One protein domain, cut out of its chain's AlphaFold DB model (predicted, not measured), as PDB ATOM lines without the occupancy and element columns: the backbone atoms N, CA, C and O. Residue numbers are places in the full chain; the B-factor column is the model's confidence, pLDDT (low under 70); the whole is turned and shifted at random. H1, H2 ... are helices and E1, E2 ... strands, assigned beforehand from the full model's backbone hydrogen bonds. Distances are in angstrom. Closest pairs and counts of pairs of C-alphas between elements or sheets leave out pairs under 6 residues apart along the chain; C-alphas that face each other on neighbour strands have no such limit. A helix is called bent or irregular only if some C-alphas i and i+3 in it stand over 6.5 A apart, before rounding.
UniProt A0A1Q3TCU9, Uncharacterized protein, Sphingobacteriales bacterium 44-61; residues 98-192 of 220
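Overview. This is residues 98 to 192 of the 220 residues of an uncharacterized protein of Sphingobacteriales bacterium 44-61 (UniProt A0A1Q3TCU9). A small three-stranded sheet makes the middle of a body with helices over both faces: H2 covers one face, H1 and H3 pack over the other, and H4 runs away from the body as a tail, of which residues 184 to 192 stick out. H1 is over the edge strand E2, while H3 is over E1 and E3. The printed part has 95 residues, with four named helices and three named strands in the order H1, E1, E2, H2, E3, H3, H4; the sheet runs E2, E1, E3, antiparallel throughout, and the class is mixed, helices and strands. The whole is compact, with a radius of gyration of the C-alphas of 13.7 A, yet elongated in outline, spanning 46 by 29 by 25 A, with the tail H4 making part of the length.

Along the chain. From Val 98 the printed part leads to H1, residues 105 to 114, which begins with C-alpha 105 at (-16.200, -2.248, -38.106) and is 14.3 A long. E1, residues 119 to 123, is 13.5 A long. E2, residues 134 to 137, is 10.2 A long. H2, residues 140 to 150, is 15.4 A long and begins with C-alpha 140 at (-10.826, 13.489, -26.102). E3, residues 157 to 161, is 13.5 A long. H3, residues 165 to 174, is 13.7 A long. H4, residues 179 to 192, is the longest helix at 20.4 A and ends with C-alpha 192 at (-8.820, -23.892, -19.485). H4 is neither bent nor irregular, but only just: C-alphas 180 and 183 are 6.1 A apart.

Arrangement. E1 is the inner strand of the sheet, and E2 and E3 are its edge strands. E1 and E2 form a hairpin at 159 degrees between their directions, with N 121 and O 135 at 2.8 A and N 137 and O 119 at 2.7 A, both within hydrogen-bond range. E1 and E3 are antiparallel at 153 degrees, with N 120 and O 160 at 2.8 A and N 158 and O 122 at 2.9 A, also within that range. E2, H2 and E3 form a split strand-helix-strand unit, two strands that run the same way with E1 between them in the sheet, and its crossover is right-handed. H2 is on the sheet at a height of 7.9 A, over E1 and along the strands, at 11 degrees to E1 on the local plane. Its closest C-alphas to E3 are those of Ala 147 and Phe 157, 4.9 A apart. H3 is on the opposite face at a height of 10.0 A, over E1 and E3 and slantwise to the strands, at 42 degrees to E1 on the local plane; the closest C-alphas of H3 and E3 are those of Lys 171 and Ile 160, 7.3 A apart. H1 is on the same face as H3 at a height of 9.9 A, over E2 and along the strands, at 5 degrees to E2 on the local plane. The closest C-alphas of H1 and E2 are those of Ala 112 and Leu 136, 6.7 A apart. H1 and H3 only just touch, with 3 pairs of C-alphas within 8 A, the closest being those of Glu 110 and Ser 165 at 5.7 A; they run opposite ways at a steep tilt of 59 degrees. H4 is not on the sheet; it is close to H3 but not clearly touching, the closest C-alphas being those of Leu 170 and Gln 179 at 7.0 A. In H1, H2 and H3 every O i to N i+4 pair is within hydrogen-bond range; in H4 it is 8 of 10.

Size, cuts and confidence. The two C-alphas farthest apart are those of Gln 149 and Gln 192, at 46.3 A. Without residues 184 to 192, which stand free, the body spans 33 by 28 by 26 A. The printed part has no cut and no long link. The mean pLDDT of the printed part is 72.6, and 37 residues are under 70, among them residues 98 to 104 and 173 to 192; the mean of H4 is 38.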
ATOM      1  N   VAL A  98     -21.764  -8.860 -29.300       49.31
ATOM      2  CA  VAL A  98     -20.555  -8.722 -30.127       49.31
ATOM      3  C   VAL A  98     -20.892  -8.902 -31.617       49.31
ATOM      4  O   VAL A  98     -20.265  -8.271 -32.467       49.31
ATOM      5  N   GLY A  99     -21.915  -9.703 -31.939       49.19
ATOM      6  CA  GLY A  99     -22.475  -9.847 -33.287       49.19
ATOM      7  C   GLY A  99     -23.340  -8.666 -33.755       49.19
ATOM      8  O   GLY A  99     -23.565  -8.523 -34.955       49.19
ATOM      9  N   LEU A 100     -23.774  -7.790 -32.837       54.53
ATOM     10  CA  LEU A 100     -24.446  -6.519 -33.146       54.53
ATOM     11  C   LEU A 100     -23.467  -5.400 -33.528       54.53
ATOM     12  O   LEU A 100     -23.877  -4.284 -33.843       54.53
ATOM     13  N   ILE A 101     -22.166  -5.671 -33.521       61.38
ATOM     14  CA  ILE A 101     -21.203  -4.818 -34.203       61.38
ATOM     15  C   ILE A 101     -21.034  -5.367 -35.603       61.38
ATOM     16  O   ILE A 101     -20.666  -6.530 -35.790       61.38
ATOM     17  N   TYR A 102     -21.290  -4.516 -36.594       63.47
ATOM     18  CA  TYR A 102     -21.025  -4.855 -37.980       63.47
ATOM     19  C   TYR A 102     -19.599  -5.412 -38.106       63.47
ATOM     20  O   TYR A 102     -18.631  -4.751 -37.737       63.47
ATOM     21  N   SER A 103     -19.453  -6.640 -38.614       64.56
ATOM     22  CA  SER A 103     -18.148  -7.326 -38.659       64.56
ATOM     23  C   SER A 103     -17.063  -6.531 -39.405       64.56
ATOM     24  O   SER A 103     -15.878  -6.671 -39.101       64.56
ATOM     25  N   GLY A 104     -17.457  -5.650 -40.334       67.25
ATOM     26  CA  GLY A 104     -16.556  -4.733 -41.035       67.25
ATOM     27  C   GLY A 104     -16.051  -3.553 -40.196       67.25
ATOM     28  O   GLY A 104     -15.050  -2.941 -40.567       67.25
ATOM     29  N   LEU A 105     -16.654  -3.277 -39.039       75.62
ATOM     30  CA  LEU A 105     -16.200  -2.248 -38.106       75.62
ATOM     31  C   LEU A 105     -14.941  -2.690 -37.343       75.62
ATOM     32  O   LEU A 105     -14.121  -1.861 -36.942       75.62
ATOM     33  N   TRP A 106     -14.739  -4.004 -37.194       75.75
ATOM     34  CA  TRP A 106     -13.601  -4.556 -36.463       75.75
ATOM     35  C   TRP A 106     -12.241  -4.130 -37.025       75.75
ATOM     36  O   TRP A 106     -11.460  -3.519 -36.285       75.75
ATOM     37  N   PRO A 107     -11.946  -4.352 -38.322       78.38
ATOM     38  CA  PRO A 107     -10.684  -3.910 -38.902       78.38
ATOM     39  C   PRO A 107     -10.503  -2.389 -38.854       78.38
ATOM     40  O   PRO A 107      -9.369  -1.913 -38.771       78.38
ATOM     41  N   VAL A 108     -11.601  -1.624 -38.904       83.06
ATOM     42  CA  VAL A 108     -11.579  -0.153 -38.862       83.06
ATOM     43  C   VAL A 108     -11.122   0.333 -37.491       83.06
ATOM     44  O   VAL A 108     -10.177   1.121 -37.410       83.06
ATOM     45  N   ILE A 109     -11.721  -0.189 -36.417       83.19
ATOM     46  CA  ILE A 109     -11.338   0.140 -35.039       83.19
ATOM     47  C   ILE A 109      -9.882  -0.268 -34.781       83.19
ATOM     48  O   ILE A 109      -9.087   0.534 -34.292       83.19
ATOM     49  N   GLU A 110      -9.484  -1.483 -35.164       84.50
ATOM     50  CA  GLU A 110      -8.113  -1.967 -34.947       84.50
ATOM     51  C   GLU A 110      -7.062  -1.171 -35.719       84.50
ATOM     52  O   GLU A 110      -5.944  -0.959 -35.239       84.50
ATOM     53  N   LYS A 111      -7.387  -0.742 -36.940       88.19
ATOM     54  CA  LYS A 111      -6.521   0.143 -37.716       88.19
ATOM     55  C   LYS A 111      -6.405   1.510 -37.041       88.19
ATOM     56  O   LYS A 111      -5.288   1.968 -36.820       88.19
ATOM     57  N   ALA A 112      -7.523   2.123 -36.661       89.81
ATOM     58  CA  ALA A 112      -7.537   3.443 -36.039       89.81
ATOM     59  C   ALA A 112      -6.761   3.468 -34.710       89.81
ATOM     60  O   ALA A 112      -5.953   4.374 -34.492       89.81
ATOM     61  N   ILE A 113      -6.922   2.438 -33.871       88.69
ATOM     62  CA  ILE A 113      -6.176   2.282 -32.611       88.69
ATOM     63  C   ILE A 113      -4.671   2.149 -32.876       88.69
ATOM     64  O   ILE A 113      -3.876   2.806 -32.207       88.69
ATOM     65  N   ARG A 114      -4.256   1.362 -33.884       89.94
ATOM     66  CA  ARG A 114      -2.838   1.271 -34.291       89.94
ATOM     67  C   ARG A 114      -2.270   2.607 -34.772       89.94
ATOM     68  O   ARG A 114      -1.076   2.847 -34.625       89.94
ATOM     69  N   GLU A 115      -3.113   3.472 -35.323       94.12
ATOM     70  CA  GLU A 115      -2.759   4.822 -35.772       94.12
ATOM     71  C   GLU A 115      -2.834   5.884 -34.653       94.12
ATOM     72  O   GLU A 115      -2.653   7.076 -34.925       94.12
ATOM     73  N   GLY A 116      -3.081   5.471 -33.404       92.31
ATOM     74  CA  GLY A 116      -3.094   6.337 -32.221       92.31
ATOM     75  C   GLY A 116      -4.445   6.982 -31.904       92.31
ATOM     76  O   GLY A 116      -4.495   7.946 -31.140       92.31
ATOM     77  N   HIS A 117      -5.541   6.498 -32.494       95.75
ATOM     78  CA  HIS A 117      -6.889   6.981 -32.197       95.75
ATOM     79  C   HIS A 117      -7.488   6.158 -31.053       95.75
ATOM     80  O   HIS A 117      -7.999   5.059 -31.263       95.75
ATOM     81  N   HIS A 118      -7.388   6.688 -29.834       94.00
ATOM     82  CA  HIS A 118      -7.791   6.004 -28.601       94.00
ATOM     83  C   HIS A 118      -9.086   6.541 -27.991       94.00
ATOM     84  O   HIS A 118      -9.432   6.152 -26.884       94.00
ATOM     85  N   TRP A 119      -9.809   7.424 -28.675       95.25
ATOM     86  CA  TRP A 119     -11.085   7.959 -28.200       95.25
ATOM     87  C   TRP A 119     -12.177   7.650 -29.210       95.25
ATOM     88  O   TRP A 119     -12.059   8.054 -30.360       95.25
ATOM     89  N   ALA A 120     -13.225   6.942 -28.805       92.81
ATOM     90  CA  ALA A 120     -14.360   6.632 -29.662       92.81
ATOM     91  C   ALA A 120     -15.575   7.453 -29.228       92.81
ATOM     92  O   ALA A 120     -15.980   7.378 -28.068       92.81
ATOM     93  N   ALA A 121     -16.150   8.215 -30.157       92.75
ATOM     94  CA  ALA A 121     -17.521   8.693 -30.049       92.75
ATOM     95  C   ALA A 121     -18.421   7.672 -30.748       92.75
ATOM     96  O   ALA A 121     -18.176   7.354 -31.915       92.75
ATOM     97  N   TYR A 122     -19.422   7.149 -30.047       89.00
ATOM     98  CA  TYR A 122     -20.332   6.150 -30.598       89.00
ATOM     99  C   TYR A 122     -21.789   6.435 -30.242       89.00
ATOM    100  O   TYR A 122     -22.056   6.944 -29.153       89.00
ATOM    101  N   ASN A 123     -22.701   6.117 -31.157       83.56
ATOM    102  CA  ASN A 123     -24.140   6.266 -30.973       83.56
ATOM    103  C   ASN A 123     -24.669   5.160 -30.048       83.56
ATOM    104  O   ASN A 123     -24.359   3.989 -30.252       83.56
ATOM    105  N   THR A 124     -25.439   5.516 -29.022       73.62
ATOM    106  CA  THR A 124     -25.955   4.560 -28.029       73.62
ATOM    107  C   THR A 124     -27.373   4.082 -28.291       73.62
ATOM    108  O   THR A 124     -27.795   3.134 -27.637       73.62
ATOM    109  N   GLU A 125     -28.093   4.735 -29.200       65.69
ATOM    110  CA  GLU A 125     -29.465   4.379 -29.575       65.69
ATOM    111  C   GLU A 125     -29.587   3.164 -30.512       65.69
ATOM    112  O   GLU A 125     -30.506   2.362 -30.327       65.69
ATOM    113  N   PRO A 126     -28.715   2.954 -31.520       59.16
ATOM    114  CA  PRO A 126     -28.951   1.887 -32.473       59.16
ATOM    115  C   PRO A 126     -28.713   0.513 -31.841       59.16
ATOM    116  O   PRO A 126     -27.708   0.262 -31.176       59.16
ATOM    117  N   ILE A 127     -29.628  -0.412 -32.144       57.22
ATOM    118  CA  ILE A 127     -29.524  -1.829 -31.769       57.22
ATOM    119  C   ILE A 127     -28.246  -2.454 -32.360       57.22
ATOM    120  O   ILE A 127     -27.670  -3.354 -31.760       57.22
ATOM    121  N   MET A 128     -27.783  -1.977 -33.521       67.25
ATOM    122  CA  MET A 128     -26.580  -2.456 -34.205       67.25
ATOM    123  C   MET A 128     -25.648  -1.286 -34.528       67.25
ATOM    124  O   MET A 128     -26.075  -0.333 -35.171       67.25
ATOM    125  N   LEU A 129     -24.372  -1.373 -34.144       73.25
ATOM    126  CA  LEU A 129     -23.384  -0.344 -34.472       73.25
ATOM    127  C   LEU A 129     -22.856  -0.544 -35.895       73.25
ATOM    128  O   LEU A 129     -22.215  -1.559 -36.195       73.25
ATOM    129  N   MET A 130     -23.085   0.450 -36.753       75.00
ATOM    130  CA  MET A 130     -22.563   0.511 -38.114       75.00
ATOM    131  C   MET A 130     -21.401   1.505 -38.238       75.00
ATOM    132  O   MET A 130     -21.052   2.236 -37.311       75.00
ATOM    133  N   ASP A 131     -20.807   1.568 -39.431       75.75
ATOM    134  CA  ASP A 131     -19.665   2.437 -39.738       75.75
ATOM    135  C   ASP A 131     -19.927   3.927 -39.467       75.75
ATOM    136  O   ASP A 131     -18.985   4.684 -39.239       75.75
ATOM    137  N   ASN A 132     -21.185   4.373 -39.498       80.94
ATOM    138  CA  ASN A 132     -21.551   5.763 -39.213       80.94
ATOM    139  C   ASN A 132     -21.815   6.032 -37.732       80.94
ATOM    140  O   ASN A 132     -21.729   7.184 -37.312       80.94
ATOM    141  N   ASP A 133     -22.041   4.982 -36.949       83.31
ATOM    142  CA  ASP A 133     -22.355   5.076 -35.527       83.31
ATOM    143  C   ASP A 133     -21.105   5.156 -34.664       83.31
ATOM    144  O   ASP A 133     -21.220   5.350 -33.462       83.31
ATOM    145  N   VAL A 134     -19.910   5.010 -35.248       89.56
ATOM    146  CA  VAL A 134     -18.638   5.075 -34.524       89.56
ATOM    147  C   VAL A 134     -17.638   5.970 -35.251       89.56
ATOM    148  O   VAL A 134     -17.377   5.850 -36.453       89.56
ATOM    149  N   ARG A 135     -17.026   6.880 -34.493       92.94
ATOM    150  CA  ARG A 135     -15.923   7.736 -34.943       92.94
ATOM    151  C   ARG A 135     -14.787   7.684 -33.931       92.94
ATOM    152  O   ARG A 135     -15.014   7.848 -32.736       92.94
ATOM    153  N   LEU A 136     -13.561   7.465 -34.413       94.00
ATOM    154  CA  LEU A 136     -12.360   7.410 -33.577       94.00
ATOM    155  C   LEU A 136     -11.509   8.676 -33.727       94.00
ATOM    156  O   LEU A 136     -11.333   9.203 -34.823       94.00
ATOM    157  N   PHE A 137     -10.940   9.125 -32.614       96.50
ATOM    158  CA  PHE A 137     -10.197  10.370 -32.460       96.50
ATOM    159  C   PHE A 137      -8.901  10.126 -31.686       96.50
ATOM    160  O   PHE A 137      -8.797   9.203 -30.874       96.50
ATOM    161  N   ARG A 138      -7.897  10.973 -31.929       94.81
ATOM    162  CA  ARG A 138      -6.627  10.951 -31.181       94.81
ATOM    163  C   ARG A 138      -6.756  11.596 -29.810       94.81
ATOM    164  O   ARG A 138      -6.072  11.194 -28.876       94.81
ATOM    165  N   ASP A 139      -7.639  12.579 -29.692       95.62
ATOM    166  CA  ASP A 139      -7.843  13.355 -28.483       95.62
ATOM    167  C   ASP A 139      -9.316  13.387 -28.062       95.62
ATOM    168  O   ASP A 139     -10.240  13.369 -28.879       95.62
ATOM    169  N   VAL A 140      -9.511  13.464 -26.748       95.25
ATOM    170  CA  VAL A 140     -10.826  13.489 -26.102       95.25
ATOM    171  C   VAL A 140     -11.637  14.737 -26.452       95.25
ATOM    172  O   VAL A 140     -12.864  14.681 -26.504       95.25
ATOM    173  N   ASN A 141     -10.976  15.868 -26.716       96.12
ATOM    174  CA  ASN A 141     -11.662  17.128 -26.989       96.12
ATOM    175  C   ASN A 141     -12.389  17.054 -28.330       96.12
ATOM    176  O   ASN A 141     -13.573  17.370 -28.398       96.12
ATOM    177  N   SER A 142     -11.713  16.567 -29.368       95.56
ATOM    178  CA  SER A 142     -12.290  16.371 -30.697       95.56
ATOM    179  C   SER A 142     -13.432  15.351 -30.675       95.56
ATOM    180  O   SER A 142     -14.474  15.597 -31.284       95.56
ATOM    181  N   ALA A 143     -13.289  14.263 -29.910       93.94
ATOM    182  CA  ALA A 143     -14.362  13.285 -29.714       93.94
ATOM    183  C   ALA A 143     -15.603  13.906 -29.047       93.94
ATOM    184  O   ALA A 143     -16.724  13.700 -29.508       93.94
ATOM    185  N   ASN A 144     -15.409  14.709 -27.996       92.81
ATOM    186  CA  ASN A 144     -16.498  15.393 -27.294       92.81
ATOM    187  C   ASN A 144     -17.174  16.469 -28.149       92.81
ATOM    188  O   ASN A 144     -18.395  16.608 -28.103       92.81
ATOM    189  N   VAL A 145     -16.399  17.229 -28.929       94.94
ATOM    190  CA  VAL A 145     -16.949  18.210 -29.876       94.94
ATOM    191  C   VAL A 145     -17.822  17.503 -30.906       94.94
ATOM    192  O   VAL A 145     -18.948  17.940 -31.131       94.94
ATOM    193  N   PHE A 146     -17.342  16.391 -31.472       94.81
ATOM    194  CA  PHE A 146     -18.123  15.587 -32.406       94.81
ATOM    195  C   PHE A 146     -19.421  15.087 -31.768       94.81
ATOM    196  O   PHE A 146     -20.491  15.361 -32.306       94.81
ATOM    197  N   ALA A 147     -19.338  14.428 -30.607       91.44
ATOM    198  CA  ALA A 147     -20.506  13.886 -29.917       91.44
ATOM    199  C   ALA A 147     -21.552  14.977 -29.650       91.44
ATOM    200  O   ALA A 147     -22.711  14.825 -30.007       91.44
ATOM    201  N   LYS A 148     -21.135  16.138 -29.135       90.44
ATOM    202  CA  LYS A 148     -22.050  17.253 -28.860       90.44
ATOM    203  C   LYS A 148     -22.724  17.818 -30.116       90.44
ATOM    204  O   LYS A 148     -23.845  18.301 -30.026       90.44
ATOM    205  N   GLN A 149     -22.034  17.819 -31.255       90.88
ATOM    206  CA  GLN A 149     -22.568  18.345 -32.518       90.88
ATOM    207  C   GLN A 149     -23.515  17.374 -33.229       90.88
ATOM    208  O   GLN A 149     -24.307  17.823 -34.053       90.88
ATOM    209  N   HIS A 150     -23.407  16.076 -32.941       86.44
ATOM    210  CA  HIS A 150     -24.148  15.026 -33.644       86.44
ATOM    211  C   HIS A 150     -25.197  14.342 -32.763       86.44
ATOM    212  O   HIS A 150     -26.052  13.646 -33.298       86.44
ATOM    213  N   SER A 151     -25.184  14.579 -31.447       83.69
ATOM    214  CA  SER A 151     -26.284  14.177 -30.576       83.69
ATOM    215  C   SER A 151     -27.535  15.017 -30.850       83.69
ATOM    216  O   SER A 151     -27.482  16.248 -30.854       83.69
ATOM    217  N   ASN A 152     -28.659  14.342 -31.054       78.69
ATOM    218  CA  ASN A 152     -29.990  14.904 -31.252       78.69
ATOM    219  C   ASN A 152     -31.036  13.961 -30.614       78.69
ATOM    220  O   ASN A 152     -30.668  13.026 -29.913       78.69
ATOM    221  N   ASP A 153     -32.330  14.200 -30.825       64.69
ATOM    222  CA  ASP A 153     -33.387  13.380 -30.206       64.69
ATOM    223  C   ASP A 153     -33.386  11.911 -30.685       64.69
ATOM    224  O   ASP A 153     -33.917  11.045 -29.998       64.69
ATOM    225  N   LEU A 154     -32.789  11.628 -31.849       63.47
ATOM    226  CA  LEU A 154     -32.693  10.301 -32.470       63.47
ATOM    227  C   LEU A 154     -31.310   9.653 -32.313       63.47
ATOM    228  O   LEU A 154     -31.189   8.441 -32.453       63.47
ATOM    229  N   ASP A 155     -30.277  10.447 -32.031       72.00
ATOM    230  CA  ASP A 155     -28.899   9.979 -31.911       72.00
ATOM    231  C   ASP A 155     -28.289  10.453 -30.598       72.00
ATOM    232  O   ASP A 155     -28.200  11.651 -30.336       72.00
ATOM    233  N   GLN A 156     -27.769   9.531 -29.793       81.69
ATOM    234  CA  GLN A 156     -27.079   9.879 -28.554       81.69
ATOM    235  C   GLN A 156     -25.638   9.395 -28.597       81.69
ATOM    236  O   GLN A 156     -25.342   8.230 -28.348       81.69
ATOM    237  N   PHE A 157     -24.704  10.301 -28.882       86.75
ATOM    238  CA  PHE A 157     -23.289   9.951 -28.905       86.75
ATOM    239  C   PHE A 157     -22.657  10.019 -27.509       86.75
ATOM    240  O   PHE A 157     -22.707  11.051 -26.833       86.75
ATOM    241  N   LYS A 158     -21.979   8.938 -27.102       88.19
ATOM    242  CA  LYS A 158     -21.106   8.889 -25.917       88.19
ATOM    243  C   LYS A 158     -19.644   8.766 -26.313       88.19
ATOM    244  O   LYS A 158     -19.314   8.194 -27.346       88.19
ATOM    245  N   VAL A 159     -18.763   9.280 -25.456       89.81
ATOM    246  CA  VAL A 159     -17.310   9.252 -25.661       89.81
ATOM    247  C   VAL A 159     -16.647   8.320 -24.655       89.81
ATOM    248  O   VAL A 159     -16.868   8.441 -23.452       89.81
ATOM    249  N   ILE A 160     -15.811   7.408 -25.149       89.31
ATOM    250  CA  ILE A 160     -15.032   6.462 -24.341       89.31
ATOM    251  C   ILE A 160     -13.577   6.402 -24.811       89.31
ATOM    252  O   ILE A 160     -13.288   6.525 -26.000       89.31
ATOM    253  N   GLU A 161     -12.651   6.176 -23.881       90.38
ATOM    254  CA  GLU A 161     -11.280   5.779 -24.225       90.38
ATOM    255  C   GLU A 161     -11.277   4.299 -24.637       90.38
ATOM    256  O   GLU A 161     -11.908   3.478 -23.968       90.38
ATOM    257  N   VAL A 162     -10.545   3.941 -25.689       86.31
ATOM    258  CA  VAL A 162     -10.451   2.586 -26.242       86.31
ATOM    259  C   VAL A 162      -9.001   2.172 -26.469       86.31
ATOM    260  O   VAL A 162      -8.209   2.870 -27.106       86.31
ATOM    261  N   ARG A 163      -8.643   1.000 -25.942       80.19
ATOM    262  CA  ARG A 163      -7.277   0.447 -26.027       80.19
ATOM    263  C   ARG A 163      -7.159  -0.752 -26.954       80.19
ATOM    264  O   ARG A 163      -6.061  -1.098 -27.381       80.19
ATOM    265  N   SER A 164      -8.280  -1.375 -27.274       76.38
ATOM    266  CA  SER A 164      -8.390  -2.442 -28.258       76.38
ATOM    267  C   SER A 164      -9.804  -2.470 -28.825       76.38
ATOM    268  O   SER A 164     -10.721  -1.860 -28.273       76.38
ATOM    269  N   SER A 165      -9.969  -3.207 -29.919       71.44
ATOM    270  CA  SER A 165     -11.267  -3.610 -30.449       71.44
ATOM    271  C   SER A 165     -12.136  -4.214 -29.337       71.44
ATOM    272  O   SER A 165     -13.209  -3.699 -29.040       71.44
ATOM    273  N   LEU A 166     -11.636  -5.226 -28.628       67.19
ATOM    274  CA  LEU A 166     -12.361  -5.841 -27.512       67.19
ATOM    275  C   LEU A 166     -12.739  -4.837 -26.403       67.19
ATOM    276  O   LEU A 166     -13.859  -4.872 -25.909       67.19
ATOM    277  N   ASP A 167     -11.835  -3.930 -26.024       69.31
ATOM    278  CA  ASP A 167     -12.096  -2.905 -25.001       69.31
ATOM    279  C   ASP A 167     -13.205  -1.933 -25.428       69.31
ATOM    280  O   ASP A 167     -14.043  -1.567 -24.604       69.31
ATOM    281  N   PHE A 168     -13.254  -1.563 -26.713       78.38
ATOM    282  CA  PHE A 168     -14.362  -0.779 -27.259       78.38
ATOM    283  C   PHE A 168     -15.691  -1.497 -27.056       78.38
ATOM    284  O   PHE A 168     -16.616  -0.898 -26.528       78.38
ATOM    285  N   VAL A 169     -15.779  -2.779 -27.396       69.69
ATOM    286  CA  VAL A 169     -17.035  -3.539 -27.290       69.69
ATOM    287  C   VAL A 169     -17.465  -3.721 -25.856       69.69
ATOM    288  O   VAL A 169     -18.626  -3.497 -25.531       69.69
ATOM    289  N   LEU A 170     -16.514  -4.037 -24.978       61.53
ATOM    290  CA  LEU A 170     -16.778  -4.118 -23.549       61.53
ATOM    291  C   LEU A 170     -17.371  -2.803 -23.019       61.53
ATOM    292  O   LEU A 170     -18.342  -2.819 -22.273       61.53
ATOM    293  N   LYS A 171     -16.854  -1.651 -23.449       71.31
ATOM    294  CA  LYS A 171     -17.337  -0.344 -22.985       71.31
ATOM    295  C   LYS A 171     -18.609   0.135 -23.686       71.31
ATOM    296  O   LYS A 171     -19.458   0.728 -23.027       71.31
ATOM    297  N   ALA A 172     -18.734  -0.091 -24.989       73.44
ATOM    298  CA  ALA A 172     -19.842   0.390 -25.807       73.44
ATOM    299  C   ALA A 172     -21.101  -0.465 -25.625       73.44
ATOM    300  O   ALA A 172     -22.198   0.074 -25.528       73.44
ATOM    301  N   CYS A 173     -20.945  -1.786 -25.512       63.62
ATOM    302  CA  CYS A 173     -22.069  -2.717 -25.416       63.62
ATOM    303  C   CYS A 173     -22.452  -3.071 -23.969       63.62
ATOM    304  O   CYS A 173     -23.581  -3.508 -23.744       63.62
ATOM    305  N   TYR A 174     -21.542  -2.890 -22.998       56.16
ATOM    306  CA  TYR A 174     -21.761  -3.282 -21.593       56.16
ATOM    307  C   TYR A 174     -21.499  -2.171 -20.567       56.16
ATOM    308  O   TYR A 174     -21.731  -2.371 -19.378       56.16
ATOM    309  N   GLY A 175     -21.025  -0.999 -20.997       54.91
ATOM    310  CA  GLY A 175     -20.678   0.099 -20.096       54.91
ATOM    311  C   GLY A 175     -19.336  -0.084 -19.371       54.91
ATOM    312  O   GLY A 175     -18.721  -1.148 -19.357       54.91
ATOM    313  N   LEU A 176     -18.852   1.000 -18.757       42.50
ATOM    314  CA  LEU A 176     -17.541   1.066 -18.092       42.50
ATOM    315  C   LEU A 176     -17.422   0.160 -16.845       42.50
ATOM    316  O   LEU A 176     -16.307  -0.183 -16.457       42.50
ATOM    317  N   GLU A 177     -18.538  -0.259 -16.240       43.34
ATOM    318  CA  GLU A 177     -18.567  -1.041 -14.990       43.34
ATOM    319  C   GLU A 177     -18.547  -2.567 -15.211       43.34
ATOM    320  O   GLU A 177     -18.124  -3.313 -14.328       43.34
ATOM    321  N   ALA A 178     -18.872  -3.051 -16.416       42.22
ATOM    322  CA  ALA A 178     -18.826  -4.477 -16.773       42.22
ATOM    323  C   ALA A 178     -17.395  -5.054 -16.905       42.22
ATOM    324  O   ALA A 178     -17.206  -6.248 -17.177       42.22
ATOM    325  N   GLN A 179     -16.365  -4.221 -16.702       37.84
ATOM    326  CA  GLN A 179     -14.958  -4.613 -16.800       37.84
ATOM    327  C   GLN A 179     -14.499  -5.565 -15.686       37.84
ATOM    328  O   GLN A 179     -13.545  -6.314 -15.898       37.84
ATOM    329  N   GLN A 180     -15.145  -5.569 -14.514       34.59
ATOM    330  CA  GLN A 180     -14.658  -6.366 -13.381       34.59
ATOM    331  C   GLN A 180     -15.063  -7.846 -13.450       34.59
ATOM    332  O   GLN A 180     -14.248  -8.701 -13.110       34.59
ATOM    333  N   THR A 181     -16.245  -8.177 -13.975       38.47
ATOM    334  CA  THR A 181     -16.731  -9.571 -14.026       38.47
ATOM    335  C   THR A 181     -16.278 -10.297 -15.301       38.47
ATOM    336  O   THR A 181     -15.814 -11.439 -15.259       38.47
ATOM    337  N   THR A 182     -16.289  -9.608 -16.448       37.34
ATOM    338  CA  THR A 182     -16.029 -10.222 -17.766       37.34
ATOM    339  C   THR A 182     -14.556 -10.606 -17.974       37.34
ATOM    340  O   THR A 182     -14.249 -11.657 -18.542       37.34
ATOM    341  N   VAL A 183     -13.612  -9.807 -17.454       37.69
ATOM    342  CA  VAL A 183     -12.164 -10.082 -17.573       37.69
ATOM    343  C   VAL A 183     -11.731 -11.257 -16.686       37.69
ATOM    344  O   VAL A 183     -10.780 -11.968 -17.027       37.69
ATOM    345  N   VAL A 184     -12.426 -11.490 -15.570       39.06
ATOM    346  CA  VAL A 184     -12.157 -12.617 -14.664       39.06
ATOM    347  C   VAL A 184     -12.639 -13.927 -15.290       39.06
ATOM    348  O   VAL A 184     -11.871 -14.893 -15.325       39.06
ATOM    349  N   ASN A 185     -13.831 -13.931 -15.891       39.81
ATOM    350  CA  ASN A 185     -14.396 -15.131 -16.507       39.81
ATOM    351  C   ASN A 185     -13.679 -15.513 -17.812       39.81
ATOM    352  O   ASN A 185     -13.264 -16.660 -17.950       39.81
ATOM    353  N   GLN A 186     -13.372 -14.572 -18.716       39.25
ATOM    354  CA  GLN A 186     -12.678 -14.912 -19.972       39.25
ATOM    355  C   GLN A 186     -11.209 -15.335 -19.774       39.25
ATOM    356  O   GLN A 186     -10.701 -16.183 -20.511       39.25
ATOM    357  N   ARG A 187     -10.506 -14.816 -18.750       36.28
ATOM    358  CA  ARG A 187      -9.164 -15.315 -18.379       36.28
ATOM    359  C   ARG A 187      -9.206 -16.723 -17.789       36.28
ATOM    360  O   ARG A 187      -8.222 -17.451 -17.938       36.28
ATOM    361  N   ALA A 188     -10.302 -17.111 -17.137       36.75
ATOM    362  CA  ALA A 188     -10.503 -18.477 -16.664       36.75
ATOM    363  C   ALA A 188     -10.739 -19.436 -17.844       36.75
ATOM    364  O   ALA A 188     -10.072 -20.468 -17.919       36.75
ATOM    365  N   THR A 189     -11.559 -19.052 -18.825       38.62
ATOM    366  CA  THR A 189     -11.834 -19.870 -20.022       38.62
ATOM    367  C   THR A 189     -10.608 -20.010 -20.931       38.62
ATOM    368  O   THR A 189     -10.289 -21.110 -21.377       38.62
ATOM    369  N   LEU A 190      -9.827 -18.938 -21.131       36.72
ATOM    370  CA  LEU A 190      -8.568 -18.990 -21.894       36.72
ATOM    371  C   LEU A 190      -7.459 -19.789 -21.184       36.72
ATOM    372  O   LEU A 190      -6.578 -20.337 -21.844       36.72
ATOM    373  N   ARG A 191      -7.488 -19.894 -19.847       37.75
ATOM    374  CA  ARG A 191      -6.582 -20.781 -19.093       37.75
ATOM    375  C   ARG A 191      -6.999 -22.249 -19.171       37.75
ATOM    376  O   ARG A 191      -6.119 -23.105 -19.133       37.75
ATOM    377  N   GLN A 192      -8.294 -22.534 -19.306       41.31
ATOM    378  CA  GLN A 192      -8.820 -23.892 -19.485       41.31
ATOM    379  C   GLN A 192      -8.651 -24.428 -20.917       41.31
ATOM    380  O   GLN A 192      -8.624 -25.636 -21.107       41.31
TER     381      GLN A 192